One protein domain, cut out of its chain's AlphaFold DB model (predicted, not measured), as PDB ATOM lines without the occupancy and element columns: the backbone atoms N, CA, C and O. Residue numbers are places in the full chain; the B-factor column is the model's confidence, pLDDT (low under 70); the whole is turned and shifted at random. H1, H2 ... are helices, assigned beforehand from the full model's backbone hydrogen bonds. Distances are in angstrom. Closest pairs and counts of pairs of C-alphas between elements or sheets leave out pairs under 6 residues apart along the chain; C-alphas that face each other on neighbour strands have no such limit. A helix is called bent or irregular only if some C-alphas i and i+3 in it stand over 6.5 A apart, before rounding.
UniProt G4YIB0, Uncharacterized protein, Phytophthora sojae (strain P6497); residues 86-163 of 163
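This is residues 86 to 163 of the 163 residues of an uncharacterized protein of Phytophthora sojae (strain P6497) (UniProt G4YIB0). The model is a long, bowed arm of two bent helices set end to end, H1 and then H2, with a third helix, H3, folding back from the far end of H2 so that H2b and H3 make a narrow, open V. There is no packed core: H1 and the arm H2a reach out alone from the V, and the free part of H3, residues 146 to 161, makes the V's other limb stick out as well. The printed part has 78 residues with three named helices, H1, H2 and H3 in that order, and no named strand; the class is all helix. The whole is extended, with a radius of gyration of the C-alphas of 22.1 A, and its C-alphas span 65 by 35 by 25 A.

The longest helix by residues is H2, residues 111 to 136, assigned as one helix by its hydrogen bonds but bent: C-alphas 120 and 123 are 6.8 A apart. Its arms are H2a, residues 111 to 120, 14.1 A long, and H2b, residues 123 to 136, 20.2 A long. H3, residues 139 to 161, is 33.3 A long from C-alpha 139 at (-30.882, 34.926, 31.640) to C-alpha 161 at (-26.629, 1.966, 29.947). H1, residues 86 to 109, was also assigned as one helix by its hydrogen bonds but is bent: C-alphas 93 and 96 are 6.6 A apart. Its arms are H1a, residues 86 to 93, 10.6 A long, which begins with C-alpha 86 at (-3.320, 6.767, -20.283), and H1b, residues 96 to 109, 19.9 A long.

H2a and H2b stand at a steep tilt of 49 degrees. H2b and H3 are close but not clearly touching, and their closest C-alphas, those of Leu 134 and Leu 142, are 7.0 A apart. These two run opposite ways at a shallow tilt of 28 degrees, with 16.3 A from centre to centre. H2a and H3 are apart. In the other direction from H2a, H1b and H2a meet only through their link. H1a and H1b stand at a steep tilt of 42 degrees. H1a and H3 are apart, and so are H1b and H3. In H1a, H1b, H2a, H2b and H3 every O i to N i+4 pair is within hydrogen-bond range.

The C-alphas of Phe 86 and Glu 139, the two farthest apart, are 65.2 A from each other. Residues 86 to 132 stand free, and so do residues 146 to 163. The links from H1 to H2, of one residue, and from H2 to H3, of two residues, are tight. The printed part has no cut and ends at residue 163, the chain's last residue. The mean pLDDT of the printed part is 83.4, and residue 163 is the one printed residue under 70.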
ATOM      1  N   PHE A  86      -4.665   6.521 -20.820       77.44
ATOM      2  CA  PHE A  86      -3.320   6.767 -20.283       77.44
ATOM      3  C   PHE A  86      -3.323   7.387 -18.870       77.44
ATOM      4  O   PHE A  86      -2.635   6.848 -18.000       77.44
ATOM      5  N   PRO A  87      -4.128   8.434 -18.580       77.12
ATOM      6  CA  PRO A  87      -4.257   8.953 -17.218       77.12
ATOM      7  C   PRO A  87      -4.785   7.894 -16.242       77.12
ATOM      8  O   PRO A  87      -4.241   7.743 -15.152       77.12
ATOM      9  N   HIS A  88      -5.784   7.109 -16.653       81.00
ATOM     10  CA  HIS A  88      -6.377   6.077 -15.805       81.00
ATOM     11  C   HIS A  88      -5.378   4.960 -15.451       81.00
ATOM     12  O   HIS A  88      -5.273   4.558 -14.295       81.00
ATOM     13  N   LEU A  89      -4.572   4.504 -16.419       81.44
ATOM     14  CA  LEU A  89      -3.521   3.506 -16.182       81.44
ATOM     15  C   LEU A  89      -2.437   4.013 -15.218       81.44
ATOM     16  O   LEU A  89      -1.996   3.267 -14.343       81.44
ATOM     17  N   LEU A  90      -2.015   5.275 -15.354       81.38
ATOM     18  CA  LEU A  90      -1.057   5.889 -14.426       81.38
ATOM     19  C   LEU A  90      -1.652   6.070 -13.027       81.38
ATOM     20  O   LEU A  90      -0.954   5.869 -12.027       81.38
ATOM     21  N   PHE A  91      -2.935   6.424 -12.960       80.12
ATOM     22  CA  PHE A  91      -3.643   6.578 -11.702       80.12
ATOM     23  C   PHE A  91      -3.718   5.255 -10.934       80.12
ATOM     24  O   PHE A  91      -3.251   5.183  -9.798       80.12
ATOM     25  N   GLU A  92      -4.220   4.195 -11.565       81.56
ATOM     26  CA  GLU A  92      -4.339   2.876 -10.935       81.56
ATOM     27  C   GLU A  92      -2.976   2.252 -10.603       81.56
ATOM     28  O   GLU A  92      -2.816   1.640  -9.547       81.56
ATOM     29  N   GLY A  93      -1.977   2.424 -11.476       81.69
ATOM     30  CA  GLY A  93      -0.675   1.776 -11.327       81.69
ATOM     31  C   GLY A  93       0.240   2.413 -10.282       81.69
ATOM     32  O   GLY A  93       0.854   1.702  -9.490       81.69
ATOM     33  N   PHE A  94       0.355   3.743 -10.271       78.12
ATOM     34  CA  PHE A  94       1.334   4.445  -9.430       78.12
ATOM     35  C   PHE A  94       0.684   5.264  -8.322       78.12
ATOM     36  O   PHE A  94       1.109   5.209  -7.167       78.12
ATOM     37  N   ILE A  95      -0.347   6.031  -8.660       82.19
ATOM     38  CA  ILE A  95      -0.910   7.021  -7.739       82.19
ATOM     39  C   ILE A  95      -1.765   6.339  -6.674       82.19
ATOM     40  O   ILE A  95      -1.611   6.622  -5.489       82.19
ATOM     41  N   ARG A  96      -2.629   5.401  -7.063       84.31
ATOM     42  CA  ARG A  96      -3.501   4.670  -6.143       84.31
ATOM     43  C   ARG A  96      -2.729   3.942  -5.032       84.31
ATOM     44  O   ARG A  96      -3.061   4.173  -3.866       84.31
ATOM     45  N   PRO A  97      -1.688   3.130  -5.308       84.25
ATOM     46  CA  PRO A  97      -0.919   2.502  -4.235       84.25
ATOM     47  C   PRO A  97      -0.152   3.519  -3.377       84.25
ATOM     48  O   PRO A  97      -0.057   3.333  -2.161       84.25
ATOM     49  N   ALA A  98       0.339   4.617  -3.965       82.31
ATOM     50  CA  ALA A  98       1.004   5.680  -3.214       82.31
ATOM     51  C   ALA A  98       0.045   6.372  -2.232       82.31
ATOM     52  O   ALA A  98       0.379   6.540  -1.061       82.31
ATOM     53  N   VAL A  99      -1.173   6.705  -2.670       84.69
ATOM     54  CA  VAL A  99      -2.205   7.331  -1.830       84.69
ATOM     55  C   VAL A  99      -2.651   6.397  -0.711       84.69
ATOM     56  O   VAL A  99      -2.787   6.836   0.427       84.69
ATOM     57  N   VAL A 100      -2.846   5.107  -0.998       86.81
ATOM     58  CA  VAL A 100      -3.220   4.120   0.031       86.81
ATOM     59  C   VAL A 100      -2.128   4.003   1.094       86.81
ATOM     60  O   VAL A 100      -2.432   3.986   2.286       86.81
ATOM     61  N   THR A 101      -0.863   3.970   0.678       85.31
ATOM     62  CA  THR A 101       0.273   3.900   1.606       85.31
ATOM     63  C   THR A 101       0.384   5.173   2.442       85.31
ATOM     64  O   THR A 101       0.499   5.096   3.660       85.31
ATOM     65  N   LEU A 102       0.265   6.346   1.812       85.44
ATOM     66  CA  LEU A 102       0.315   7.633   2.503       85.44
ATOM     67  C   LEU A 102      -0.839   7.797   3.495       85.44
ATOM     68  O   LEU A 102      -0.625   8.262   4.610       85.44
ATOM     69  N   LYS A 103      -2.056   7.398   3.110       85.75
ATOM     70  CA  LYS A 103      -3.217   7.432   4.001       85.75
ATOM     71  C   LYS A 103      -2.999   6.528   5.208       85.75
ATOM     72  O   LYS A 103      -3.231   6.959   6.328       85.75
ATOM     73  N   ARG A 104      -2.488   5.314   4.990       88.75
ATOM     74  CA  ARG A 104      -2.143   4.397   6.080       88.75
ATOM     75  C   ARG A 104      -1.124   5.017   7.039       88.75
ATOM     76  O   ARG A 104      -1.291   4.903   8.246       88.75
ATOM     77  N   GLU A 105      -0.102   5.683   6.511       87.75
ATOM     78  CA  GLU A 105       0.915   6.360   7.322       87.75
ATOM     79  C   GLU A 105       0.320   7.532   8.120       87.75
ATOM     80  O   GLU A 105       0.612   7.702   9.303       87.75
ATOM     81  N   LEU A 106      -0.557   8.323   7.491       87.19
ATOM     82  CA  LEU A 106      -1.243   9.448   8.126       87.19
ATOM     83  C   LEU A 106      -2.180   8.978   9.248       87.19
ATOM     84  O   LEU A 106      -2.169   9.552  10.339       87.19
ATOM     85  N   ASP A 107      -2.937   7.912   8.993       89.62
ATOM     86  CA  ASP A 107      -3.863   7.309   9.950       89.62
ATOM     87  C   ASP A 107      -3.116   6.710  11.153       89.62
ATOM     88  O   ASP A 107      -3.569   6.837  12.288       89.62
ATOM     89  N   MET A 108      -1.935   6.122  10.934       90.19
ATOM     90  CA  MET A 108      -1.129   5.534  12.008       90.19
ATOM     91  C   MET A 108      -0.331   6.559  12.817       90.19
ATOM     92  O   MET A 108      -0.172   6.380  14.024       90.19
ATOM     93  N   ASN A 109       0.182   7.617  12.184       90.50
ATOM     94  CA  ASN A 109       1.139   8.520  12.832       90.50
ATOM     95  C   ASN A 109       0.534   9.868  13.231       90.50
ATOM     96  O   ASN A 109       0.893  10.417  14.271       90.50
ATOM     97  N   VAL A 110      -0.351  10.438  12.409       89.31
ATOM     98  CA  VAL A 110      -0.833  11.818  12.591       89.31
ATOM     99  C   VAL A 110      -2.164  11.848  13.326       89.31
ATOM    100  O   VAL A 110      -2.317  12.618  14.274       89.31
ATOM    101  N   LEU A 111      -3.104  10.986  12.944       89.62
ATOM    102  CA  LEU A 111      -4.423  10.892  13.575       89.62
ATOM    103  C   LEU A 111      -4.379  10.686  15.101       89.62
ATOM    104  O   LEU A 111      -4.983  11.506  15.795       89.62
ATOM    105  N   PRO A 112      -3.616   9.732  15.671       89.44
ATOM    106  CA  PRO A 112      -3.580   9.559  17.127       89.44
ATOM    107  C   PRO A 112      -2.957  10.759  17.855       89.44
ATOM    108  O   PRO A 112      -3.359  11.102  18.968       89.44
ATOM    109  N   VAL A 113      -1.994  11.446  17.229       89.81
ATOM    110  CA  VAL A 113      -1.388  12.658  17.797       89.81
ATOM    111  C   VAL A 113      -2.409  13.790  17.835       89.81
ATOM    112  O   VAL A 113      -2.568  14.436  18.872       89.81
ATOM    113  N   VAL A 114      -3.139  14.001  16.739       88.06
ATOM    114  CA  VAL A 114      -4.205  15.006  16.654       88.06
ATOM    115  C   VAL A 114      -5.320  14.700  17.652       88.06
ATOM    116  O   VAL A 114      -5.718  15.595  18.393       88.06
ATOM    117  N   GLU A 115      -5.768  13.448  17.747       87.12
ATOM    118  CA  GLU A 115      -6.766  13.027  18.735       87.12
ATOM    119  C   GLU A 115      -6.291  13.291  20.166       87.12
ATOM    120  O   GLU A 115      -7.020  13.884  20.960       87.12
ATOM    121  N   SER A 116      -5.042  12.950  20.494       85.31
ATOM    122  CA  SER A 116      -4.487  13.222  21.824       85.31
ATOM    123  C   SER A 116      -4.394  14.724  22.135       85.31
ATOM    124  O   SER A 116      -4.653  15.145  23.264       85.31
ATOM    125  N   LEU A 117      -4.087  15.558  21.133       85.81
ATOM    126  CA  LEU A 117      -4.048  17.016  21.255       85.81
ATOM    127  C   LEU A 117      -5.443  17.611  21.450       85.81
ATOM    128  O   LEU A 117      -5.609  18.476  22.317       85.81
ATOM    129  N   ILE A 118      -6.431  17.131  20.688       84.25
ATOM    130  CA  ILE A 118      -7.840  17.515  20.812       84.25
ATOM    131  C   ILE A 118      -8.376  17.092  22.176       84.25
ATOM    132  O   ILE A 118      -9.019  17.896  22.834       84.25
ATOM    133  N   MET A 119      -8.067  15.893  22.667       81.25
ATOM    134  CA  MET A 119      -8.510  15.457  23.996       81.25
ATOM    135  C   MET A 119      -7.860  16.289  25.110       81.25
ATOM    136  O   MET A 119      -8.524  16.667  26.075       81.25
ATOM    137  N   LYS A 120      -6.580  16.652  24.959       81.75
ATOM    138  CA  LYS A 120      -5.847  17.448  25.953       81.75
ATOM    139  C   LYS A 120      -6.300  18.911  26.015       81.75
ATOM    140  O   LYS A 120      -6.380  19.471  27.104       81.75
ATOM    141  N   HIS A 121      -6.589  19.533  24.872       81.56
ATOM    142  CA  HIS A 121      -6.987  20.948  24.805       81.56
ATOM    143  C   HIS A 121      -8.498  21.164  24.680       81.56
ATOM    144  O   HIS A 121      -8.979  22.250  24.995       81.56
ATOM    145  N   GLY A 122      -9.258  20.154  24.264       79.19
ATOM    146  CA  GLY A 122     -10.694  20.237  24.005       79.19
ATOM    147  C   GLY A 122     -11.501  20.529  25.261       79.19
ATOM    148  O   GLY A 122     -12.379  21.384  25.227       79.19
ATOM    149  N   HIS A 123     -11.141  19.929  26.400       73.25
ATOM    150  CA  HIS A 123     -11.794  20.234  27.678       73.25
ATOM    151  C   HIS A 123     -11.573  21.697  28.102       73.25
ATOM    152  O   HIS A 123     -12.504  22.369  28.538       73.25
ATOM    153  N   TRP A 124     -10.355  22.219  27.923       78.06
ATOM    154  CA  TRP A 124     -10.031  23.617  28.223       78.06
ATOM    155  C   TRP A 124     -10.691  24.599  27.248       78.06
ATOM    156  O   TRP A 124     -11.163  25.657  27.662       78.06
ATOM    157  N   PHE A 125     -10.745  24.262  25.957       79.38
ATOM    158  CA  PHE A 125     -11.378  25.092  24.932       79.38
ATOM    159  C   PHE A 125     -12.893  25.161  25.138       79.38
ATOM    160  O   PHE A 125     -13.457  26.253  25.127       79.38
ATOM    161  N   ASN A 126     -13.523  24.022  25.433       77.38
ATOM    162  CA  ASN A 126     -14.944  23.956  25.747       77.38
ATOM    163  C   ASN A 126     -15.267  24.762  27.013       77.38
ATOM    164  O   ASN A 126     -16.161  25.599  26.992       77.38
ATOM    165  N   SER A 127     -14.480  24.625  28.089       72.38
ATOM    166  CA  SER A 127     -14.710  25.403  29.315       72.38
ATOM    167  C   SER A 127     -14.523  26.909  29.110       72.38
ATOM    168  O   SER A 127     -15.257  27.706  29.687       72.38
ATOM    169  N   LYS A 128     -13.554  27.323  28.279       79.12
ATOM    170  CA  LYS A 128     -13.329  28.745  27.975       79.12
ATOM    171  C   LYS A 128     -14.421  29.336  27.094       79.12
ATOM    172  O   LYS A 128     -14.788  30.488  27.303       79.12
ATOM    173  N   LEU A 129     -14.908  28.573  26.115       77.56
ATOM    174  CA  LEU A 129     -16.033  28.983  25.283       77.56
ATOM    175  C   LEU A 129     -17.301  29.094  26.119       77.56
ATOM    176  O   LEU A 129     -17.919  30.147  26.094       77.56
ATOM    177  N   LEU A 130     -17.614  28.089  26.937       75.12
ATOM    178  CA  LEU A 130     -18.760  28.117  27.849       75.12
ATOM    179  C   LEU A 130     -18.700  29.314  28.802       75.12
ATOM    180  O   LEU A 130     -19.679  30.040  28.924       75.12
ATOM    181  N   ALA A 131     -17.539  29.583  29.407       77.69
ATOM    182  CA  ALA A 131     -17.356  30.747  30.274       77.69
ATOM    183  C   ALA A 131     -17.566  32.081  29.539       77.69
ATOM    184  O   ALA A 131     -18.027  33.049  30.139       77.69
ATOM    185  N   ARG A 132     -17.235  32.147  28.245       77.94
ATOM    186  CA  ARG A 132     -17.425  33.348  27.429       77.94
ATOM    187  C   ARG A 132     -18.864  33.498  26.938       77.94
ATOM    188  O   ARG A 132     -19.367  34.615  26.944       77.94
ATOM    189  N   SER A 133     -19.519  32.402  26.570       72.75
ATOM    190  CA  SER A 133     -20.942  32.376  26.221       72.75
ATOM    191  C   SER A 133     -21.807  32.771  27.423       72.75
ATOM    192  O   SER A 133     -22.672  33.625  27.290       72.75
ATOM    193  N   LEU A 134     -21.485  32.269  28.621       75.12
ATOM    194  CA  LEU A 134     -22.140  32.634  29.887       75.12
ATOM    195  C   LEU A 134     -22.051  34.132  30.216       75.12
ATOM    196  O   LEU A 134     -22.927  34.660  30.887       75.12
ATOM    197  N   GLN A 135     -20.995  34.820  29.769       76.38
ATOM    198  CA  GLN A 135     -20.842  36.264  29.977       76.38
ATOM    199  C   GLN A 135     -21.584  37.121  28.947       76.38
ATOM    200  O   GLN A 135     -21.778  38.311  29.188       76.38
ATOM    201  N   LEU A 136     -21.936  36.557  27.791       74.44
ATOM    202  CA  LEU A 136     -22.559  37.283  26.682       74.44
ATOM    203  C   LEU A 136     -24.076  37.055  26.588       74.44
ATOM    204  O   LEU A 136     -24.747  37.871  25.963       74.44
ATOM    205  N   SER A 137     -24.605  35.995  27.201       71.56
ATOM    206  CA  SER A 137     -26.013  35.592  27.079       71.56
ATOM    207  C   SER A 137     -26.934  36.168  28.163       71.56
ATOM    208  O   SER A 137     -26.542  36.342  29.316       71.56
ATOM    209  N   SER A 138     -28.184  36.446  27.769       76.69
ATOM    210  CA  SER A 138     -29.305  36.852  28.639       76.69
ATOM    211  C   SER A 138     -29.760  35.692  29.548       76.69
ATOM    212  O   SER A 138     -29.555  34.533  29.195       76.69
ATOM    213  N   GLU A 139     -30.409  35.966  30.692       79.12
ATOM    214  CA  GLU A 139     -30.882  34.926  31.640       79.12
ATOM    215  C   GLU A 139     -31.762  33.849  30.974       79.12
ATOM    216  O   GLU A 139     -31.671  32.674  31.328       79.12
ATOM    217  N   GLU A 140     -32.568  34.226  29.979       80.31
ATOM    218  CA  GLU A 140     -33.416  33.290  29.226       80.31
ATOM    219  C   GLU A 140     -32.603  32.292  28.385       80.31
ATOM    220  O   GLU A 140     -32.900  31.097  28.391       80.31
ATOM    221  N   GLU A 141     -31.534  32.742  27.723       78.00
ATOM    222  CA  GLU A 141     -30.663  31.873  26.916       78.00
ATOM    223  C   GLU A 141     -29.836  30.922  27.797       78.00
ATOM    224  O   GLU A 141     -29.484  29.815  27.390       78.00
ATOM    225  N   LEU A 142     -29.542  31.340  29.031       79.88
ATOM    226  CA  LEU A 142     -28.790  30.555  30.007       79.88
ATOM    227  C   LEU A 142     -29.625  29.379  30.536       79.88
ATOM    228  O   LEU A 142     -29.111  28.264  30.655       79.88
ATOM    229  N   LEU A 143     -30.922  29.609  30.768       82.75
ATOM    230  CA  LEU A 143     -31.893  28.566  31.112       82.75
ATOM    231  C   LEU A 143     -32.110  27.572  29.962       82.75
ATOM    232  O   LEU A 143     -32.215  26.367  30.201       82.75
ATOM    233  N   GLU A 144     -32.155  28.049  28.716       87.62
ATOM    234  CA  GLU A 144     -32.286  27.175  27.546       87.62
ATOM    235  C   GLU A 144     -31.044  26.288  27.364       87.62
ATOM    236  O   GLU A 144     -31.172  25.078  27.162       87.62
ATOM    237  N   LEU A 145     -29.847  26.857  27.542       85.00
ATOM    238  CA  LEU A 145     -28.580  26.129  27.465       85.00
ATOM    239  C   LEU A 145     -28.423  25.086  28.582       85.00
ATOM    240  O   LEU A 145     -27.933  23.983  28.331       85.00
ATOM    241  N   GLU A 146     -28.828  25.408  29.815       85.75
ATOM    242  CA  GLU A 146     -28.825  24.450  30.927       85.75
ATOM    243  C   GLU A 146     -29.722  23.248  30.616       85.75
ATOM    244  O   GLU A 146     -29.309  22.096  30.794       85.75
ATOM    245  N   ARG A 147     -30.928  23.515  30.106       90.69
ATOM    246  CA  ARG A 147     -31.886  22.471  29.740       90.69
ATOM    247  C   ARG A 147     -31.321  21.559  28.649       90.69
ATOM    248  O   ARG A 147     -31.396  20.339  28.782       90.69
ATOM    249  N   ASP A 148     -30.702  22.138  27.624       90.31
ATOM    250  CA  ASP A 148     -30.107  21.389  26.512       90.31
ATOM    251  C   ASP A 148     -28.917  20.525  26.979       90.31
ATOM    252  O   ASP A 148     -28.785  19.357  26.607       90.31
ATOM    253  N   LEU A 149     -28.086  21.040  27.896       88.75
ATOM    254  CA  LEU A 149     -27.000  20.268  28.512       88.75
ATOM    255  C   LEU A 149     -27.513  19.094  29.352       88.75
ATOM    256  O   LEU A 149     -26.934  18.004  29.307       88.75
ATOM    257  N   GLN A 150     -28.588  19.293  30.115       93.50
ATOM    258  CA  GLN A 150     -29.221  18.222  30.884       93.50
ATOM    259  C   GLN A 150     -29.813  17.142  29.968       93.50
ATOM    260  O   GLN A 150     -29.682  15.947  30.259       93.50
ATOM    261  N   GLU A 151     -30.403  17.538  28.841       95.69
ATOM    262  CA  GLU A 151     -30.941  16.621  27.835       95.69
ATOM    263  C   GLU A 151     -29.822  15.808  27.158       95.69
ATOM    264  O   GLU A 151     -29.893  14.582  27.064       95.69
ATOM    265  N   LYS A 152     -28.700  16.445  26.796       91.25
ATOM    266  CA  LYS A 152     -27.525  15.729  26.264       91.25
ATOM    267  C   LYS A 152     -26.903  14.774  27.281       91.25
ATOM    268  O   LYS A 152     -26.503  13.667  26.919       91.25
ATOM    269  N   LEU A 153     -26.832  15.161  28.555       91.25
ATOM    270  CA  LEU A 153     -26.310  14.299  29.621       91.25
ATOM    271  C   LEU A 153     -27.191  13.075  29.876       91.25
ATOM    272  O   LEU A 153     -26.665  11.992  30.145       91.25
ATOM    273  N   THR A 154     -28.513  13.238  29.814       93.12
ATOM    274  CA  THR A 154     -29.456  12.117  29.938       93.12
ATOM    275  C   THR A 154     -29.348  11.184  28.737       93.12
ATOM    276  O   THR A 154     -29.176   9.984  28.934       93.12
ATOM    277  N   GLN A 155     -29.271  11.728  27.520       93.31
ATOM    278  CA  GLN A 155     -29.066  10.945  26.299       93.31
ATOM    279  C   GLN A 155     -27.787  10.085  26.351       93.31
ATOM    280  O   GLN A 155     -27.844   8.879  26.123       93.31
ATOM    281  N   VAL A 156     -26.637  10.676  26.701       91.44
ATOM    282  CA  VAL A 156     -25.357   9.943  26.796       91.44
ATOM    283  C   VAL A 156     -25.404   8.868  27.886       91.44
ATOM    284  O   VAL A 156     -24.853   7.779  27.722       91.44
ATOM    285  N   ARG A 157     -26.068   9.150  29.013       93.44
ATOM    286  CA  ARG A 157     -26.229   8.185  30.107       93.44
ATOM    287  C   ARG A 157     -27.040   6.966  29.681       93.44
ATOM    288  O   ARG A 157     -26.668   5.849  30.039       93.44
ATOM    289  N   ASP A 158     -28.114   7.182  28.934       92.69
ATOM    290  CA  ASP A 158     -28.958   6.103  28.426       92.69
ATOM    291  C   ASP A 158     -28.229   5.278  27.360       92.69
ATOM    292  O   ASP A 158     -28.308   4.051  27.372       92.69
ATOM    293  N   GLU A 159     -27.429   5.923  26.508       91.56
ATOM    294  CA  GLU A 159     -26.614   5.249  25.492       91.56
ATOM    295  C   GLU A 159     -25.525   4.354  26.110       91.56
ATOM    296  O   GLU A 159     -25.287   3.248  25.630       91.56
ATOM    297  N   ILE A 160     -24.909   4.780  27.221       85.56
ATOM    298  CA  ILE A 160     -23.953   3.957  27.983       85.56
ATOM    299  C   ILE A 160     -24.659   2.799  28.702       85.56
ATOM    300  O   ILE A 160     -24.081   1.724  28.819       85.56
ATOM    301  N   ARG A 161     -25.886   2.998  29.201       82.38
ATOM    302  CA  ARG A 161     -26.629   1.966  29.947       82.38
ATOM    303  C   ARG A 161     -27.287   0.917  29.045       82.38
ATOM    304  O   ARG A 161     -27.550  -0.189  29.509       82.38
ATOM    305  N   GLY A 162     -27.583   1.274  27.798       75.94
ATOM    306  CA  GLY A 162     -28.107   0.365  26.776       75.94
ATOM    307  C   GLY A 162     -27.036  -0.456  26.048       75.94
ATOM    308  O   GLY A 162     -27.396  -1.341  25.271       75.94
ATOM    309  N   ARG A 163     -25.752  -0.163  26.281       60.31
ATOM    310  CA  ARG A 163     -24.595  -0.884  25.735       60.31
ATOM    311  C   ARG A 163     -24.064  -1.915  26.725       60.31
ATOM    312  O   ARG A 163     -23.586  -2.962  26.239       60.31
TER     313      ARG A 163